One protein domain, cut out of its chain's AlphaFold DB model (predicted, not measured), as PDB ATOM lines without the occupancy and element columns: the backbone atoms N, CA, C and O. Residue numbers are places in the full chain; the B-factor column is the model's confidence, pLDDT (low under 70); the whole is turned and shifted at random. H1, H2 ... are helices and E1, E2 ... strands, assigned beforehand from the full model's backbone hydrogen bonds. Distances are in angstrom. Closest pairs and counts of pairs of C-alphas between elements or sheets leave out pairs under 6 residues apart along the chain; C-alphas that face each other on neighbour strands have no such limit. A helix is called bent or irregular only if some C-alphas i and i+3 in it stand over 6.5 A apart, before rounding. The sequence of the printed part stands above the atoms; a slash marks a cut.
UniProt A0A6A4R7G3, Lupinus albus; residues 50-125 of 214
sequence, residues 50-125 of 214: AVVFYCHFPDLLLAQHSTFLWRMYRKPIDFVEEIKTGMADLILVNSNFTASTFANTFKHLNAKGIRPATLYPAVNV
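AT A GLANCE: This is residues 50 to 125 of the 214 residues of a protein of Lupinus albus (UniProt A0A6A4R7G3). Parallel strands E1 and E2, joined by a right-handed crossover through long helix H1, a strand-helix-strand unit, make a sheet near H2; a tail runs outward. The printed part has 76 residues with E1, H1, E2, H2, H3 in order, mostly helix. It is only just compact, 47 by 27 by 19 A, radius of gyration of the C-alphas 13.6 A.

IN THESE COORDINATES: E1 is residues 52 to 55, C-alpha 52 at (31.521, -3.786, 28.320), E2 90 to 93, H1 68 to 85, H2 96 to 105, H3 107 to 111, C-alpha 111 at (13.663, -1.480, 38.013). H1, 25.0 A long, is only just irregular: C-alphas 73 and 76 are 6.8 A apart.

HOW THE PARTS SIT: N 53 and O 90 of E1 and E2 are within hydrogen-bond range, 2.9 A. H1 and H3 are close but not clearly touching, closest C-alphas 82 and 109, 7.3 A. H2 and H3 have every O i to N i+4 pair in range, H1 12 of 14.

THE WHOLE: In the long link E1 to H1, residues 58 to 66 have low confidence.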
ATOM      1  N   ALA A  50      30.196  -5.754  20.912       82.44
ATOM      2  CA  ALA A  50      29.851  -5.934  22.317       82.44
ATOM      3  C   ALA A  50      30.556  -4.869  23.174       82.44
ATOM      4  O   ALA A  50      31.785  -4.769  23.168       82.44
ATOM      5  N   VAL A  51      29.781  -4.088  23.923       84.19
ATOM      6  CA  VAL A  51      30.266  -3.012  24.790       84.19
ATOM      7  C   VAL A  51      30.220  -3.464  26.244       84.19
ATOM      8  O   VAL A  51      29.156  -3.726  26.806       84.19
ATOM      9  N   VAL A  52      31.389  -3.505  26.885       86.06
ATOM     10  CA  VAL A  52      31.521  -3.786  28.320       86.06
ATOM     11  C   VAL A  52      31.819  -2.489  29.062       86.06
ATOM     12  O   VAL A  52      32.791  -1.801  28.753       86.06
ATOM     13  N   PHE A  53      31.009  -2.168  30.067       87.00
ATOM     14  CA  PHE A  53      31.202  -1.003  30.925       87.00
ATOM     15  C   PHE A  53      31.690  -1.432  32.309       87.00
ATOM     16  O   PHE A  53      30.979  -2.127  33.034       87.00
ATOM     17  N   TYR A  54      32.895  -1.008  32.695       86.56
ATOM     18  CA  TYR A  54      33.454  -1.281  34.019       86.56
ATOM     19  C   TYR A  54      33.319  -0.061  34.933       86.56
ATOM     20  O   TYR A  54      33.920   0.985  34.701       86.56
ATOM     21  N   CYS A  55      32.524  -0.203  35.991       82.12
ATOM     22  CA  CYS A  55      32.215   0.846  36.950       82.12
ATOM     23  C   CYS A  55      32.965   0.617  38.270       82.12
ATOM     24  O   CYS A  55      32.714  -0.342  39.007       82.12
ATOM     25  N   HIS A  56      33.865   1.543  38.607       74.94
ATOM     26  CA  HIS A  56      34.559   1.543  39.897       74.94
ATOM     27  C   HIS A  56      33.685   2.108  41.027       74.94
ATOM     28  O   HIS A  56      33.581   1.503  42.098       74.94
ATOM     29  N   PHE A  57      33.060   3.262  40.783       72.56
ATOM     30  CA  PHE A  57      32.105   3.922  41.669       72.56
ATOM     31  C   PHE A  57      31.280   4.925  40.842       72.56
ATOM     32  O   PHE A  57      31.859   5.560  39.964       72.56
ATOM     33  N   PRO A  58      29.962   5.066  41.065       64.75
ATOM     34  CA  PRO A  58      29.136   5.966  40.261       64.75
ATOM     35  C   PRO A  58      29.446   7.440  40.559       64.75
ATOM     36  O   PRO A  58      29.491   7.846  41.727       64.75
ATOM     37  N   ASP A  59      29.583   8.251  39.509       57.88
ATOM     38  CA  ASP A  59      29.929   9.676  39.616       57.88
ATOM     39  C   ASP A  59      28.835  10.487  40.324       57.88
ATOM     40  O   ASP A  59      29.136  11.463  41.022       57.88
ATOM     41  N   LEU A  60      27.578  10.027  40.256       58.41
ATOM     42  CA  LEU A  60      26.445  10.588  41.007       58.41
ATOM     43  C   LEU A  60      26.738  10.755  42.511       58.41
ATOM     44  O   LEU A  60      26.207  11.665  43.157       58.41
ATOM     45  N   LEU A  61      27.566   9.870  43.074       58.66
ATOM     46  CA  LEU A  61      27.917   9.855  44.495       58.66
ATOM     47  C   LEU A  61      29.221  10.597  44.817       58.66
ATOM     48  O   LEU A  61      29.510  10.819  45.993       58.66
ATOM     49  N   LEU A  62      30.002  10.985  43.807       55.75
ATOM     50  CA  LEU A  62      31.236  11.761  43.978       55.75
ATOM     51  C   LEU A  62      30.978  13.275  43.960       55.75
ATOM     52  O   LEU A  62      31.764  14.040  44.520       55.75
ATOM     53  N   ALA A  63      29.860  13.717  43.378       57.22
ATOM     54  CA  ALA A  63      29.455  15.118  43.383       57.22
ATOM     55  C   ALA A  63      28.793  15.522  44.715       57.22
ATOM     56  O   ALA A  63      27.815  14.923  45.164       57.22
ATOM     57  N   GLN A  64      29.289  16.594  45.343       55.16
ATOM     58  CA  GLN A  64      28.635  17.183  46.512       55.16
ATOM     59  C   GLN A  64      27.363  17.924  46.085       55.16
ATOM     60  O   GLN A  64      27.418  18.990  45.473       55.16
ATOM     61  N   HIS A  65      26.201  17.389  46.458       58.84
ATOM     62  CA  HIS A  65      24.892  18.015  46.231       58.84
ATOM     63  C   HIS A  65      24.639  19.147  47.242       58.84
ATOM     64  O   HIS A  65      23.724  19.074  48.060       58.84
ATOM     65  N   SER A  66      25.491  20.175  47.232       60.50
ATOM     66  CA  SER A  66      25.526  21.219  48.266       60.50
ATOM     67  C   SER A  66      24.341  22.187  48.206       60.50
ATOM     68  O   SER A  66      23.893  22.669  49.245       60.50
ATOM     69  N   THR A  67      23.787  22.461  47.019       72.75
ATOM     70  CA  THR A  67      22.644  23.376  46.857       72.75
ATOM     71  C   THR A  67      21.577  22.835  45.905       72.75
ATOM     72  O   THR A  67      21.835  22.029  45.009       72.75
ATOM     73  N   PHE A  68      20.340  23.310  46.085       73.50
ATOM     74  CA  PHE A  68      19.193  22.936  45.250       73.50
ATOM     75  C   PHE A  68      19.425  23.219  43.755       73.50
ATOM     76  O   PHE A  68      19.038  22.407  42.914       73.50
ATOM     77  N   LEU A  69      20.087  24.337  43.436       73.94
ATOM     78  CA  LEU A  69      20.413  24.742  42.066       73.94
ATOM     79  C   LEU A  69      21.423  23.791  41.418       73.94
ATOM     80  O   LEU A  69      21.193  23.344  40.298       73.94
ATOM     81  N   TRP A  70      22.477  23.404  42.146       72.62
ATOM     82  CA  TRP A  70      23.448  22.413  41.671       72.62
ATOM     83  C   TRP A  70      22.793  21.065  41.383       72.62
ATOM     84  O   TRP A  70      23.031  20.467  40.338       72.62
ATOM     85  N   ARG A  71      21.885  20.629  42.260       73.00
ATOM     86  CA  ARG A  71      21.122  19.394  42.058       73.00
ATOM     87  C   ARG A  71      20.211  19.468  40.831       73.00
ATOM     88  O   ARG A  71      20.092  18.491  40.106       73.00
ATOM     89  N   MET A  72      19.554  20.604  40.586       78.50
ATOM     90  CA  MET A  72      18.702  20.780  39.403       78.50
ATOM     91  C   MET A  72      19.517  20.807  38.105       78.50
ATOM     92  O   MET A  72      19.106  20.181  37.133       78.50
ATOM     93  N   TYR A  73      20.674  21.469  38.114       77.44
ATOM     94  CA  TYR A  73      21.614  21.476  36.993       77.44
ATOM     95  C   TYR A  73      22.170  20.078  36.681       77.44
ATOM     96  O   TYR A  73      22.334  19.730  35.515       77.44
ATOM     97  N   ARG A  74      22.441  19.264  37.709       76.69
ATOM     98  CA  ARG A  74      23.059  17.941  37.548       76.69
ATOM     99  C   ARG A  74      22.076  16.851  37.101       76.69
ATOM    100  O   ARG A  74      22.463  15.988  36.324       76.69
ATOM    101  N   LYS A  75      20.791  16.952  37.468       78.75
ATOM    102  CA  LYS A  75      19.725  16.013  37.055       78.75
ATOM    103  C   LYS A  75      19.740  15.580  35.576       78.75
ATOM    104  O   LYS A  75      19.612  14.383  35.340       78.75
ATOM    105  N   PRO A  76      19.843  16.481  34.576       78.62
ATOM    106  CA  PRO A  76      19.916  16.058  33.177       78.62
ATOM    107  C   PRO A  76      21.185  15.255  32.862       78.62
ATOM    108  O   PRO A  76      21.114  14.315  32.080       78.62
ATOM    109  N   ILE A  77      22.320  15.582  33.487       79.25
ATOM    110  CA  ILE A  77      23.587  14.857  33.312       79.25
ATOM    111  C   ILE A  77      23.464  13.455  33.911       79.25
ATOM    112  O   ILE A  77      23.756  12.478  33.229       79.25
ATOM    113  N   ASP A  78      22.944  13.357  35.134       76.88
ATOM    114  CA  ASP A  78      22.735  12.082  35.827       76.88
ATOM    115  C   ASP A  78      21.765  11.167  35.053       76.88
ATOM    116  O   ASP A  78      21.937   9.952  34.995       76.88
ATOM    117  N   PHE A  79      20.750  11.752  34.409       78.50
ATOM    118  CA  PHE A  79      19.814  11.016  33.557       78.50
ATOM    119  C   PHE A  79      20.481  10.474  32.286       78.50
ATOM    120  O   PHE A  79      20.241   9.330  31.899       78.50
ATOM    121  N   VAL A  80      21.332  11.277  31.638       80.00
ATOM    122  CA  VAL A  80      22.115  10.828  30.478       80.00
ATOM    123  C   VAL A  80      23.102   9.731  30.887       80.00
ATOM    124  O   VAL A  80      23.202   8.728  30.181       80.00
ATOM    125  N   GLU A  81      23.770   9.873  32.034       79.06
ATOM    126  CA  GLU A  81      24.672   8.861  32.602       79.06
ATOM    127  C   GLU A  81      23.940   7.530  32.834       79.06
ATOM    128  O   GLU A  81      24.416   6.481  32.395       79.06
ATOM    129  N   GLU A  82      22.748   7.563  33.441       80.94
ATOM    130  CA  GLU A  82      21.931   6.367  33.675       80.94
ATOM    131  C   GLU A  82      21.517   5.688  32.360       80.94
ATOM    132  O   GLU A  82      21.652   4.471  32.221       80.94
ATOM    133  N   ILE A  83      21.054   6.454  31.364       81.00
ATOM    134  CA  ILE A  83      20.669   5.896  30.058       81.00
ATOM    135  C   ILE A  83      21.863   5.225  29.387       81.00
ATOM    136  O   ILE A  83      21.743   4.089  28.934       81.00
ATOM    137  N   LYS A  84      23.004   5.915  29.315       79.62
ATOM    138  CA  LYS A  84      24.190   5.421  28.609       79.62
ATOM    139  C   LYS A  84      24.784   4.197  29.288       79.62
ATOM    140  O   LYS A  84      25.109   3.230  28.607       79.62
ATOM    141  N   THR A  85      24.830   4.194  30.616       83.94
ATOM    142  CA  THR A  85      25.265   3.026  31.391       83.94
ATOM    143  C   THR A  85      24.356   1.821  31.136       83.94
ATOM    144  O   THR A  85      24.833   0.698  31.017       83.94
ATOM    145  N   GLY A  86      23.047   2.051  30.982       81.69
ATOM    146  CA  GLY A  86      22.075   1.014  30.640       81.69
ATOM    147  C   GLY A  86      22.119   0.501  29.198       81.69
ATOM    148  O   GLY A  86      21.427  -0.469  28.907       81.69
ATOM    149  N   MET A  87      22.878   1.138  28.298       82.69
ATOM    150  CA  MET A  87      23.046   0.688  26.908       82.69
ATOM    151  C   MET A  87      24.186  -0.328  26.736       82.69
ATOM    152  O   MET A  87      24.307  -0.898  25.658       82.69
ATOM    153  N   ALA A  88      25.026  -0.540  27.754       84.94
ATOM    154  CA  ALA A  88      26.105  -1.522  27.692       84.94
ATOM    155  C   ALA A  88      25.561  -2.961  27.723       84.94
ATOM    156  O   ALA A  88      24.626  -3.259  28.469       84.94
ATOM    157  N   ASP A  89      26.193  -3.863  26.970       83.25
ATOM    158  CA  ASP A  89      25.854  -5.291  26.951       83.25
ATOM    159  C   ASP A  89      26.158  -5.968  28.290       83.25
ATOM    160  O   ASP A  89      25.423  -6.842  28.753       83.25
ATOM    161  N   LEU A  90      27.260  -5.558  28.922       85.62
ATOM    162  CA  LEU A  90      27.695  -6.073  30.212       85.62
ATOM    163  C   LEU A  90      28.201  -4.936  31.092       85.62
ATOM    164  O   LEU A  90      29.097  -4.186  30.710       85.62
ATOM    165  N   ILE A  91      27.661  -4.859  32.306       89.00
ATOM    166  CA  ILE A  91      28.108  -3.919  33.333       89.00
ATOM    167  C   ILE A  91      28.893  -4.701  34.379       89.00
ATOM    168  O   ILE A  91      28.372  -5.643  34.976       89.00
ATOM    169  N   LEU A  92      30.138  -4.299  34.610       89.31
ATOM    170  CA  LEU A  92      31.041  -4.901  35.579       89.31
ATOM    171  C   LEU A  92      31.308  -3.931  36.731       89.31
ATOM    172  O   LEU A  92      31.497  -2.738  36.511       89.31
ATOM    173  N   VAL A  93      31.349  -4.437  37.960       89.50
ATOM    174  CA  VAL A  93      31.639  -3.644  39.165       89.50
ATOM    175  C   VAL A  93      32.715  -4.291  40.021       89.50
ATOM    176  O   VAL A  93      32.821  -5.510  40.088       89.50
ATOM    177  N   ASN A  94      33.474  -3.461  40.731       90.25
ATOM    178  CA  ASN A  94      34.622  -3.878  41.543       90.25
ATOM    179  C   ASN A  94      34.269  -4.829  42.709       90.25
ATOM    180  O   ASN A  94      35.093  -5.607  43.181       90.25
ATOM    181  N   SER A  95      33.057  -4.719  43.258       88.44
ATOM    182  CA  SER A  95      32.641  -5.484  44.437       88.44
ATOM    183  C   SER A  95      31.120  -5.555  44.562       88.44
ATOM    184  O   SER A  95      30.406  -4.708  44.022       88.44
ATOM    185  N   ASN A  96      30.626  -6.479  45.393       89.69
ATOM    186  CA  ASN A  96      29.212  -6.518  45.785       89.69
ATOM    187  C   ASN A  96      28.744  -5.229  46.490       89.69
ATOM    188  O   ASN A  96      27.567  -4.879  46.420       89.69
ATOM    189  N   PHE A  97      29.654  -4.497  47.145       88.00
ATOM    190  CA  PHE A  97      29.350  -3.182  47.717       88.00
ATOM    191  C   PHE A  97      29.073  -2.144  46.622       88.00
ATOM    192  O   PHE A  97      28.099  -1.394  46.688       88.00
ATOM    193  N   THR A  98      29.893  -2.123  45.573       86.19
ATOM    194  CA  THR A  98      29.654  -1.253  44.417       86.19
ATOM    195  C   THR A  98      28.386  -1.682  43.674       86.19
ATOM    196  O   THR A  98      27.625  -0.821  43.246       86.19
ATOM    197  N   ALA A  99      28.096  -2.985  43.591       87.44
ATOM    198  CA  ALA A  99      26.864  -3.504  42.992       87.44
ATOM    199  C   ALA A  99      25.600  -3.008  43.718       87.44
ATOM    200  O   ALA A  99      24.648  -2.558  43.082       87.44
ATOM    201  N   SER A 100      25.592  -3.046  45.055       88.06
ATOM    202  CA  SER A 100      24.461  -2.538  45.842       88.06
ATOM    203  C   SER A 100      24.337  -1.018  45.736       88.06
ATOM    204  O   SER A 100      23.236  -0.488  45.596       88.06
ATOM    205  N   THR A 101      25.470  -0.318  45.719       86.75
ATOM    206  CA  THR A 101      25.528   1.127  45.489       86.75
ATOM    207  C   THR A 101      24.946   1.489  44.121       86.75
ATOM    208  O   THR A 101      24.091   2.364  44.035       86.75
ATOM    209  N   PHE A 102      25.322   0.766  43.067       87.19
ATOM    210  CA  PHE A 102      24.786   0.927  41.716       87.19
ATOM    211  C   PHE A 102      23.263   0.753  41.685       87.19
ATOM    212  O   PHE A 102      22.559   1.602  41.144       87.19
ATOM    213  N   ALA A 103      22.742  -0.299  42.323       86.25
ATOM    214  CA  ALA A 103      21.306  -0.575  42.375       86.25
ATOM    215  C   ALA A 103      20.500   0.507  43.123       86.25
ATOM    216  O   ALA A 103      19.338   0.757  42.790       86.25
ATOM    217  N   ASN A 104      21.110   1.153  44.123       85.12
ATOM    218  CA  ASN A 104      20.502   2.250  44.881       85.12
ATOM    219  C   ASN A 104      20.541   3.587  44.124       85.12
ATOM    220  O   ASN A 104      19.615   4.395  44.253       85.12
ATOM    221  N   THR A 105      21.605   3.804  43.353       84.12
ATOM    222  CA  THR A 105      21.867   5.001  42.545       84.12
ATOM    223  C   THR A 105      21.009   5.013  41.277       84.12
ATOM    224  O   THR A 105      20.220   5.934  41.075       84.12
ATOM    225  N   PHE A 106      21.098   3.966  40.456       85.25
ATOM    226  CA  PHE A 106      20.417   3.858  39.165       85.25
ATOM    227  C   PHE A 106      19.106   3.084  39.298       85.25
ATOM    228  O   PHE A 106      18.974   1.913  38.921       85.25
ATOM    229  N   LYS A 107      18.116   3.742  39.905       83.69
ATOM    230  CA  LYS A 107      16.824   3.121  40.228       83.69
ATOM    231  C   LYS A 107      16.064   2.660  38.987       83.69
ATOM    232  O   LYS A 107      15.373   1.646  39.069       83.69
ATOM    233  N   HIS A 108      16.181   3.360  37.857       83.88
ATOM    234  CA  HIS A 108      15.484   2.965  36.634       83.88
ATOM    235  C   HIS A 108      16.126   1.723  36.014       83.88
ATOM    236  O   HIS A 108      15.402   0.842  35.550       83.88
ATOM    237  N   LEU A 109      17.457   1.607  36.043       84.69
ATOM    238  CA  LEU A 109      18.152   0.402  35.569       84.69
ATOM    239  C   LEU A 109      17.835  -0.814  36.443       84.69
ATOM    240  O   LEU A 109      17.515  -1.884  35.923       84.69
ATOM    241  N   ASN A 110      17.828  -0.632  37.763       85.56
ATOM    242  CA  ASN A 110      17.460  -1.692  38.696       85.56
ATOM    243  C   ASN A 110      15.991  -2.126  38.520       85.56
ATOM    244  O   ASN A 110      15.695  -3.319  38.510       85.56
ATOM    245  N   ALA A 111      15.069  -1.179  38.301       84.81
ATOM    246  CA  ALA A 111      13.663  -1.480  38.013       84.81
ATOM    247  C   ALA A 111      13.470  -2.257  36.697       84.81
ATOM    248  O   ALA A 111      12.550  -3.064  36.593       84.81
ATOM    249  N   LYS A 112      14.357  -2.061  35.711       86.25
ATOM    250  CA  LYS A 112      14.414  -2.855  34.470       86.25
ATOM    251  C   LYS A 112      15.036  -4.246  34.662       86.25
ATOM    252  O   LYS A 112      15.088  -5.017  33.710       86.25
ATOM    253  N   GLY A 113      15.514  -4.572  35.863       84.25
ATOM    254  CA  GLY A 113      16.165  -5.846  36.167       84.25
ATOM    255  C   GLY A 113      17.629  -5.929  35.726       84.25
ATOM    256  O   GLY A 113      18.211  -7.009  35.796       84.25
ATOM    257  N   ILE A 114      18.240  -4.816  35.303       84.81
ATOM    258  CA  ILE A 114      19.651  -4.780  34.909       84.81
ATOM    259  C   ILE A 114      20.500  -4.836  36.177       84.81
ATOM    260  O   ILE A 114      20.410  -3.960  37.040       84.81
ATOM    261  N   ARG A 115      21.325  -5.880  36.298       86.50
ATOM    262  CA  ARG A 115      22.210  -6.089  37.445       86.50
ATOM    263  C   ARG A 115      23.659  -6.187  36.980       86.50
ATOM    264  O   ARG A 115      23.938  -7.005  36.105       86.50
ATOM    265  N   PRO A 116      24.573  -5.399  37.564       89.56
ATOM    266  CA  PRO A 116      25.981  -5.504  37.230       89.56
ATOM    267  C   PRO A 116      26.564  -6.820  37.755       89.56
ATOM    268  O   PRO A 116      26.207  -7.285  38.841       89.56
ATOM    269  N   ALA A 117      27.488  -7.405  37.000       90.62
ATOM    270  CA  ALA A 117      28.287  -8.538  37.442       90.62
ATOM    271  C   ALA A 117      29.515  -8.047  38.221       90.62
ATOM    272  O   ALA A 117      30.128  -7.036  37.883       90.62
ATOM    273  N   THR A 118      29.880  -8.756  39.289       91.00
ATOM    274  CA  THR A 118      31.026  -8.370  40.120       91.00
ATOM    275  C   THR A 118      32.303  -8.996  39.577       91.00
ATOM    276  O   THR A 118      32.401 -10.218  39.486       91.00
ATOM    277  N   LEU A 119      33.287  -8.156  39.265       89.62
ATOM    278  CA  LEU A 119      34.641  -8.551  38.909       89.62
ATOM    279  C   LEU A 119      35.607  -7.893  39.893       89.62
ATOM    280  O   LEU A 119      35.825  -6.684  39.848       89.62
ATOM    281  N   TYR A 120      36.177  -8.707  40.779       88.62
ATOM    282  CA  TYR A 120      37.231  -8.251  41.675       88.62
ATOM    283  C   TYR A 120      38.528  -8.033  40.879       88.62
ATOM    284  O   TYR A 120      38.851  -8.842  40.006       88.62
ATOM    285  N   PRO A 121      39.283  -6.964  41.164       85.19
ATOM    286  CA  PRO A 121      40.485  -6.637  40.430       85.19
ATOM    287  C   PRO A 121      41.550  -7.659  40.816       85.19
ATOM    288  O   PRO A 121      41.839  -7.861  41.998       85.19
ATOM    289  N   ALA A 122      42.108  -8.333  39.818       84.00
ATOM    290  CA  ALA A 122      43.182  -9.282  40.038       84.00
ATOM    291  C   ALA A 122      44.498  -8.534  40.275       84.00
ATOM    292  O   ALA A 122      44.799  -7.548  39.601       84.00
ATOM    293  N   VAL A 123      45.291  -9.033  41.219       82.44
ATOM    294  CA  VAL A 123      46.676  -8.606  41.412       82.44
ATOM    295  C   VAL A 123      47.569  -9.668  40.782       82.44
ATOM    296  O   VAL A 123      47.326 -10.862  40.957       82.44
ATOM    297  N   ASN A 124      48.583  -9.241  40.033       83.44
ATOM    298  CA  ASN A 124      49.557 -10.159  39.459       83.44
ATOM    299  C   ASN A 124      50.467 -10.695  40.576       83.44
ATOM    300  O   ASN A 124      51.317  -9.972  41.089       83.44
ATOM    301  N   VAL A 125      50.256 -11.953  40.965       82.38
ATOM    302  CA  VAL A 125      51.001 -12.601  42.054       82.38
ATOM    303  C   VAL A 125      52.446 -12.932  41.679       82.38
ATOM    304  O   VAL A 125      53.293 -13.000  42.564       82.38
TER     305      VAL A 125